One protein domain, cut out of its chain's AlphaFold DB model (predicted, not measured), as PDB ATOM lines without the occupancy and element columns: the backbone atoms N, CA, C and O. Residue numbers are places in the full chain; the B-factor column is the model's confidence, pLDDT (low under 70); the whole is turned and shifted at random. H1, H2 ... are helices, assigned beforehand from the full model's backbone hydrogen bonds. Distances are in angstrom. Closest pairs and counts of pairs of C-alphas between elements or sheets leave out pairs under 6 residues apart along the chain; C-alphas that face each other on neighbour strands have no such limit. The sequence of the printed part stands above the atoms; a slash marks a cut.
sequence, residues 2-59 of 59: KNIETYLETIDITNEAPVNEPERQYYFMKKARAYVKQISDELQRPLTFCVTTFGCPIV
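This is residues 2 to 59 of the 59 residues of an uncharacterized protein of Tyzzerella nexilis (UniProt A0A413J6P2). One long helix, H2, has a short helix, H1, packed at about a right angle on its residues 26 to 30, with a long loop, residues 11 to 22, between the two. After H2 the chain turns back and residues 49 to 59 stick out as a free tail, making a V with H2. The printed part has 58 residues with two named helices, H1 then H2, and no named strand; the class is all helix, though under half of the residues, 27 of 58, are in named elements. The whole is only just extended, close to loose, with a radius of gyration of the C-alphas of 15.7 A and spans of 44 by 35 by 25 A.

H1 is residues 4 to 10, 10.3 A from first to last C-alpha, and begins with C-alpha 4 at (-14.476, -37.625, -2.252). H2 is residues 23 to 42, 29.0 A long by the same measure, and ends with C-alpha 42 at (-22.708, -30.920, 22.372). Residues 43 to 59 hold no named element, and C-alpha 59 is at (17.537, -16.550, 7.929).

H1 and H2 touch, and H2 does so with residues 26 to 30 alone. Their closest C-alphas, those of Leu 8 and Lys 30, are 6.2 A apart. Their lines are about perpendicular, at 85 degrees. In H2 every O i to N i+4 pair is within hydrogen-bond range; in H1 2 of 3 are.

The C-alphas of Thr 10 and Val 59, the two farthest apart, are 46.2 A from each other. Residues 49 to 59 stand free; without them the body spans 35 by 25 by 17 A. The link from H1 to H2, 12 residues, is long. The printed part has no cut. Its mean pLDDT is 87.5, and residues 2 and 59 are under 70.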
ATOM      1  N   LYS A   2     -16.913 -39.743  -9.174       51.03
ATOM      2  CA  LYS A   2     -17.081 -40.203  -7.784       51.03
ATOM      3  C   LYS A   2     -16.547 -39.097  -6.866       51.03
ATOM      4  O   LYS A   2     -15.376 -38.752  -6.976       51.03
ATOM      5  N   ASN A   3     -17.412 -38.510  -6.042       80.19
ATOM      6  CA  ASN A   3     -17.047 -37.428  -5.126       80.19
ATOM      7  C   ASN A   3     -16.283 -37.993  -3.919       80.19
ATOM      8  O   ASN A   3     -16.614 -39.069  -3.420       80.19
ATOM      9  N   ILE A   4     -15.278 -37.256  -3.435       79.38
ATOM     10  CA  ILE A   4     -14.476 -37.625  -2.252       79.38
ATOM     11  C   ILE A   4     -15.379 -37.854  -1.029       79.38
ATOM     12  O   ILE A   4     -15.118 -38.739  -0.222       79.38
ATOM     13  N   GLU A   5     -16.474 -37.103  -0.922       79.75
ATOM     14  CA  GLU A   5     -17.465 -37.238   0.150       79.75
ATOM     15  C   GLU A   5     -18.093 -38.633   0.193       79.75
ATOM     16  O   GLU A   5     -18.094 -39.270   1.242       79.75
ATOM     17  N   THR A   6     -18.509 -39.156  -0.962       81.12
ATOM     18  CA  THR A   6     -19.088 -40.502  -1.072       81.12
ATOM     19  C   THR A   6     -18.077 -41.581  -0.684       81.12
ATOM     20  O   THR A   6     -18.437 -42.589  -0.085       81.12
ATOM     21  N   TYR A   7     -16.793 -41.376  -0.991       82.94
ATOM     22  CA  TYR A   7     -15.743 -42.312  -0.589       82.94
ATOM     23  C   TYR A   7     -15.520 -42.290   0.929       82.94
ATOM     24  O   TYR A   7     -15.481 -43.346   1.559       82.94
ATOM     25  N   LEU A   8     -15.469 -41.106   1.545       82.56
ATOM     26  CA  LEU A   8     -15.343 -40.976   3.000       82.56
ATOM     27  C   LEU A   8     -16.518 -41.633   3.741       82.56
ATOM     28  O   LEU A   8     -16.316 -42.228   4.796       82.56
ATOM     29  N   GLU A   9     -17.736 -41.597   3.203       83.31
ATOM     30  CA  GLU A   9     -18.891 -42.276   3.810       83.31
ATOM     31  C   GLU A   9     -18.715 -43.797   3.895       83.31
ATOM     32  O   GLU A   9     -19.123 -44.386   4.896       83.31
ATOM     33  N   THR A  10     -18.017 -44.413   2.938       84.12
ATOM     34  CA  THR A  10     -17.778 -45.869   2.920       84.12
ATOM     35  C   THR A  10     -16.710 -46.360   3.904       84.12
ATOM     36  O   THR A  10     -16.665 -47.550   4.198       84.12
ATOM     37  N   ILE A  11     -15.864 -45.472   4.435       84.94
ATOM     38  CA  ILE A  11     -14.750 -45.860   5.317       84.94
ATOM     39  C   ILE A  11     -15.248 -46.150   6.730       84.94
ATOM     40  O   ILE A  11     -15.834 -45.281   7.372       84.94
ATOM     41  N   ASP A  12     -14.957 -47.328   7.258       86.00
ATOM     42  CA  ASP A  12     -15.231 -47.627   8.659       86.00
ATOM     43  C   ASP A  12     -14.135 -47.046   9.575       86.00
ATOM     44  O   ASP A  12     -12.945 -47.258   9.347       86.00
ATOM     45  N   ILE A  13     -14.538 -46.291  10.601       86.12
ATOM     46  CA  ILE A  13     -13.639 -45.642  11.576       86.12
ATOM     47  C   ILE A  13     -13.655 -46.307  12.957       86.12
ATOM     48  O   ILE A  13     -12.945 -45.837  13.849       86.12
ATOM     49  N   THR A  14     -14.448 -47.367  13.160       86.62
ATOM     50  CA  THR A  14     -14.480 -48.089  14.445       86.62
ATOM     51  C   THR A  14     -13.360 -49.114  14.579       86.62
ATOM     52  O   THR A  14     -12.987 -49.460  15.696       86.62
ATOM     53  N   ASN A  15     -12.807 -49.576  13.455       86.56
ATOM     54  CA  ASN A  15     -11.700 -50.532  13.426       86.56
ATOM     55  C   ASN A  15     -10.339 -49.837  13.574       86.56
ATOM     56  O   ASN A  15     -10.244 -48.603  13.584       86.56
ATOM     57  N   GLU A  16      -9.278 -50.637  13.681       88.94
ATOM     58  CA  GLU A  16      -7.900 -50.147  13.682       88.94
ATOM     59  C   GLU A  16      -7.581 -49.351  12.409       88.94
ATOM     60  O   GLU A  16      -8.109 -49.618  11.327       88.94
ATOM     61  N   ALA A  17      -6.718 -48.342  12.548       88.56
ATOM     62  CA  ALA A  17      -6.325 -47.511  11.420       88.56
ATOM     63  C   ALA A  17      -5.533 -48.349  10.398       88.56
ATOM     64  O   ALA A  17      -4.615 -49.073  10.795       88.56
ATOM     65  N   PRO A  18      -5.830 -48.230   9.093       90.75
ATOM     66  CA  PRO A  18      -5.086 -48.948   8.067       90.75
ATOM     67  C   PRO A  18      -3.614 -48.518   8.066       90.75
ATOM     68  O   PRO A  18      -3.281 -47.370   8.368       90.75
ATOM     69  N   VAL A  19      -2.722 -49.457   7.742       91.06
ATOM     70  CA  VAL A  19      -1.262 -49.248   7.777       91.06
ATOM     71  C   VAL A  19      -0.776 -48.483   6.546       91.06
ATOM     72  O   VAL A  19       0.175 -47.709   6.628       91.06
ATOM     73  N   ASN A  20      -1.443 -48.683   5.412       90.00
ATOM     74  CA  ASN A  20      -1.003 -48.163   4.129       90.00
ATOM     75  C   ASN A  20      -1.636 -46.807   3.814       90.00
ATOM     76  O   ASN A  20      -2.813 -46.547   4.078       90.00
ATOM     77  N   GLU A  21      -0.839 -45.948   3.189       86.81
ATOM     78  CA  GLU A  21      -1.328 -44.725   2.563       86.81
ATOM     79  C   GLU A  21      -1.855 -45.036   1.151       86.81
ATOM     80  O   GLU A  21      -1.288 -45.905   0.480       86.81
ATOM     81  N   PRO A  22      -2.920 -44.359   0.669       87.00
ATOM     82  CA  PRO A  22      -3.590 -43.175   1.239       87.00
ATOM     83  C   PRO A  22      -4.803 -43.479   2.141       87.00
ATOM     84  O   PRO A  22      -5.449 -42.566   2.653       87.00
ATOM     85  N   GLU A  23      -5.162 -44.751   2.326       88.44
ATOM     86  CA  GLU A  23      -6.348 -45.165   3.098       88.44
ATOM     87  C   GLU A  23      -6.305 -44.629   4.534       88.44
ATOM     88  O   GLU A  23      -7.316 -44.174   5.080       88.44
ATOM     89  N   ARG A  24      -5.103 -44.597   5.116       90.31
ATOM     90  CA  ARG A  24      -4.835 -44.040   6.442       90.31
ATOM     91  C   ARG A  24      -5.143 -42.546   6.534       90.31
ATOM     92  O   ARG A  24      -5.801 -42.136   7.494       90.31
ATOM     93  N   GLN A  25      -4.759 -41.738   5.544       90.38
ATOM     94  CA  GLN A  25      -5.161 -40.326   5.476       90.38
ATOM     95  C   GLN A  25      -6.685 -40.169   5.515       90.38
ATOM     96  O   GLN A  25      -7.211 -39.422   6.346       90.38
ATOM     97  N   TYR A  26      -7.411 -40.904   4.670       90.81
ATOM     98  CA  TYR A  26      -8.870 -40.792   4.605       90.81
ATOM     99  C   TYR A  26      -9.569 -41.271   5.887       90.81
ATOM    100  O   TYR A  26     -10.538 -40.641   6.325       90.81
ATOM    101  N   TYR A  27      -9.046 -42.317   6.534       92.50
ATOM    102  CA  TYR A  27      -9.509 -42.784   7.845       92.50
ATOM    103  C   TYR A  27      -9.447 -41.664   8.895       92.50
ATOM    104  O   TYR A  27     -10.452 -41.356   9.547       92.50
ATOM    105  N   PHE A  28      -8.302 -40.984   9.023       93.38
ATOM    106  CA  PHE A  28      -8.155 -39.897   9.995       93.38
ATOM    107  C   PHE A  28      -8.969 -38.654   9.627       93.38
ATOM    108  O   PHE A  28      -9.520 -38.012  10.523       93.38
ATOM    109  N   MET A  29      -9.131 -38.346   8.337       91.94
ATOM    110  CA  MET A  29     -10.021 -37.268   7.891       91.94
ATOM    111  C   MET A  29     -11.474 -37.517   8.313       91.94
ATOM    112  O   MET A  29     -12.122 -36.607   8.841       91.94
ATOM    113  N   LYS A  30     -11.994 -38.740   8.129       92.19
ATOM    114  CA  LYS A  30     -13.355 -39.089   8.569       92.19
ATOM    115  C   LYS A  30     -13.477 -39.037  10.092       92.19
ATOM    116  O   LYS A  30     -14.425 -38.440  10.604       92.19
ATOM    117  N   LYS A  31     -12.505 -39.603  10.812       92.88
ATOM    118  CA  LYS A  31     -12.487 -39.620  12.282       92.88
ATOM    119  C   LYS A  31     -12.488 -38.209  12.875       92.88
ATOM    120  O   LYS A  31     -13.279 -37.926  13.771       92.88
ATOM    121  N   ALA A  32     -11.672 -37.303  12.332       92.94
ATOM    122  CA  ALA A  32     -11.633 -35.906  12.760       92.94
ATOM    123  C   ALA A  32     -12.972 -35.189  12.525       92.94
ATOM    124  O   ALA A  32     -13.453 -34.484  13.408       92.94
ATOM    125  N   ARG A  33     -13.614 -35.408  11.367       91.75
ATOM    126  CA  ARG A  33     -14.938 -34.835  11.067       91.75
ATOM    127  C   ARG A  33     -16.015 -35.321  12.037       91.75
ATOM    128  O   ARG A  33     -16.790 -34.503  12.524       91.75
ATOM    129  N   ALA A  34     -16.049 -36.622  12.329       92.56
ATOM    130  CA  ALA A  34     -16.996 -37.194  13.286       92.56
ATOM    131  C   ALA A  34     -16.810 -36.592  14.689       92.56
ATOM    132  O   ALA A  34     -17.781 -36.188  15.321       92.56
ATOM    133  N   TYR A  35     -15.557 -36.451  15.127       94.06
ATOM    134  CA  TYR A  35     -15.217 -35.869  16.424       94.06
ATOM    135  C   TYR A  35     -15.601 -34.386  16.537       94.06
ATOM    136  O   TYR A  35     -16.246 -33.977  17.500       94.06
ATOM    137  N   VAL A  36     -15.270 -33.581  15.520       93.50
ATOM    138  CA  VAL A  36     -15.650 -32.159  15.451       93.50
ATOM    139  C   VAL A  36     -17.167 -31.998  15.482       93.50
ATOM    140  O   VAL A  36     -17.666 -31.125  16.189       93.50
ATOM    141  N   LYS A  37     -17.901 -32.851  14.756       93.69
ATOM    142  CA  LYS A  37     -19.366 -32.831  14.747       93.69
ATOM    143  C   LYS A  37     -19.943 -33.150  16.126       93.69
ATOM    144  O   LYS A  37     -20.764 -32.382  16.605       93.69
ATOM    145  N   GLN A  38     -19.463 -34.205  16.785       95.31
ATOM    146  CA  GLN A  38     -19.917 -34.578  18.128       95.31
ATOM    147  C   GLN A  38     -19.784 -33.414  19.122       95.31
ATOM    148  O   GLN A  38     -20.739 -33.088  19.821       95.31
ATOM    149  N   ILE A  39     -18.626 -32.751  19.148       95.38
ATOM    150  CA  ILE A  39     -18.389 -31.616  20.052       95.38
ATOM    151  C   ILE A  39     -19.219 -30.390  19.637       95.38
ATOM    152  O   ILE A  39     -19.719 -29.656  20.486       95.38
ATOM    153  N   SER A  40     -19.374 -30.150  18.332       95.88
ATOM    154  CA  SER A  40     -20.217 -29.066  17.815       95.88
ATOM    155  C   SER A  40     -21.683 -29.239  18.226       95.88
ATOM    156  O   SER A  40     -22.333 -28.248  18.563       95.88
ATOM    157  N   ASP A  41     -22.184 -30.475  18.198       95.81
ATOM    158  CA  ASP A  41     -23.547 -30.829  18.594       95.81
ATOM    159  C   ASP A  41     -23.724 -30.677  20.117       95.81
ATOM    160  O   ASP A  41     -24.720 -30.110  20.565       95.81
ATOM    161  N   GLU A  42     -22.728 -31.091  20.910       96.25
ATOM    162  CA  GLU A  42     -22.708 -30.920  22.372       96.25
ATOM    163  C   GLU A  42     -22.714 -29.439  22.792       96.25
ATOM    164  O   GLU A  42     -23.445 -29.047  23.700       96.25
ATOM    165  N   LEU A  43     -21.941 -28.593  22.105       95.38
ATOM    166  CA  LEU A  43     -21.843 -27.158  22.395       95.38
ATOM    167  C   LEU A  43     -22.925 -26.311  21.709       95.38
ATOM    168  O   LEU A  43     -22.952 -25.094  21.917       95.38
ATOM    169  N   GLN A  44     -23.768 -26.920  20.867       95.38
ATOM    170  CA  GLN A  44     -24.806 -26.260  20.063       95.38
ATOM    171  C   GLN A  44     -24.299 -25.057  19.244       95.38
ATOM    172  O   GLN A  44     -25.026 -24.094  18.996       95.38
ATOM    173  N   ARG A  45     -23.031 -25.089  18.821       93.00
ATOM    174  CA  ARG A  45     -22.409 -24.022  18.025       93.00
ATOM    175  C   ARG A  45     -21.314 -24.581  17.121       93.00
ATOM    176  O   ARG A  45     -20.642 -25.531  17.521       93.00
ATOM    177  N   PRO A  46     -21.071 -23.972  15.946       93.38
ATOM    178  CA  PRO A  46     -19.969 -24.383  15.089       93.38
ATOM    179  C   PRO A  46     -18.625 -24.169  15.793       93.38
ATOM    180  O   PRO A  46     -18.391 -23.138  16.436       93.38
ATOM    181  N   LEU A  47     -17.730 -25.146  15.653       93.00
ATOM    182  CA  LEU A  47     -16.366 -25.037  16.154       93.00
ATOM    183  C   LEU A  47     -15.524 -24.152  15.242       93.00
ATOM    184  O   LEU A  47     -15.515 -24.306  14.022       93.00
ATOM    185  N   THR A  48     -14.774 -23.250  15.863       92.94
ATOM    186  CA  THR A  48     -13.776 -22.413  15.204       92.94
ATOM    187  C   THR A  48     -12.421 -22.673  15.842       92.94
ATOM    188  O   THR A  48     -12.329 -23.026  17.018       92.94
ATOM    189  N   PHE A  49     -11.358 -22.523  15.059       90.38
ATOM    190  CA  PHE A  49      -9.994 -22.635  15.550       90.38
ATOM    191  C   PHE A  49      -9.279 -21.300  15.353       90.38
ATOM    192  O   PHE A  49      -9.507 -20.602  14.366       90.38
ATOM    193  N   CYS A  50      -8.420 -20.947  16.304       92.25
ATOM    194  CA  CYS A  50      -7.481 -19.844  16.176       92.25
ATOM    195  C   CYS A  50      -6.087 -20.458  16.102       92.25
ATOM    196  O   CYS A  50      -5.694 -21.201  17.003       92.25
ATOM    197  N   VAL A  51      -5.363 -20.192  15.020       90.56
ATOM    198  CA  VAL A  51      -3.980 -20.637  14.853       90.56
ATOM    199  C   VAL A  51      -3.103 -19.428  14.578       90.56
ATOM    200  O   VAL A  51      -3.459 -18.553  13.792       90.56
ATOM    201  N   THR A  52      -1.938 -19.391  15.211       90.00
ATOM    202  CA  THR A  52      -0.867 -18.461  14.858       90.00
ATOM    203  C   THR A  52       0.203 -19.262  14.141       90.00
ATOM    204  O   THR A  52       0.906 -20.063  14.753       90.00
ATOM    205  N   THR A  53       0.308 -19.095  12.825       84.81
ATOM    206  CA  THR A  53       1.405 -19.691  12.064       84.81
ATOM    207  C   THR A  53       2.649 -18.843  12.281       84.81
ATOM    208  O   THR A  53       2.728 -17.718  11.786       84.81
ATOM    209  N   PHE A  54       3.630 -19.373  13.007       78.56
ATOM    210  CA  PHE A  54       4.980 -18.829  12.956       78.56
ATOM    211  C   PHE A  54       5.510 -19.155  11.559       78.56
ATOM    212  O   PHE A  54       5.733 -20.321  11.238       78.56
ATOM    213  N   GLY A  55       5.580 -18.149  10.685       79.12
ATOM    214  CA  GLY A  55       6.139 -18.322   9.345       79.12
ATOM    215  C   GLY A  55       7.566 -18.869   9.412       79.12
ATOM    216  O   GLY A  55       8.199 -18.846  10.470       79.12
ATOM    217  N   CYS A  56       8.094 -19.354   8.286       78.06
ATOM    218  CA  CYS A  56       9.513 -19.696   8.231       78.06
ATOM    219  C   CYS A  56      10.345 -18.472   8.636       78.06
ATOM    220  O   CYS A  56      10.121 -17.386   8.088       78.06
ATOM    221  N   PRO A  57      11.318 -18.626   9.546       72.50
ATOM    222  CA  PRO A  57      12.333 -17.611   9.701       72.50
ATOM    223  C   PRO A  57      13.128 -17.593   8.391       72.50
ATOM    224  O   PRO A  57      13.758 -18.582   8.023       72.50
ATOM    225  N   ILE A  58      13.029 -16.494   7.643       73.81
ATOM    226  CA  ILE A  58      13.974 -16.213   6.564       73.81
ATOM    227  C   ILE A  58      15.264 -15.824   7.286       73.81
ATOM    228  O   ILE A  58      15.391 -14.686   7.736       73.81
ATOM    229  N   VAL A  59      16.156 -16.792   7.494       62.53
ATOM    230  CA  VAL A  59      17.537 -16.550   7.929       62.53
ATOM    231  C   VAL A  59      18.461 -16.978   6.809       62.53
ATOM    232  O   VAL A  59      18.224 -18.079   6.264       62.53
TER     233      VAL A  59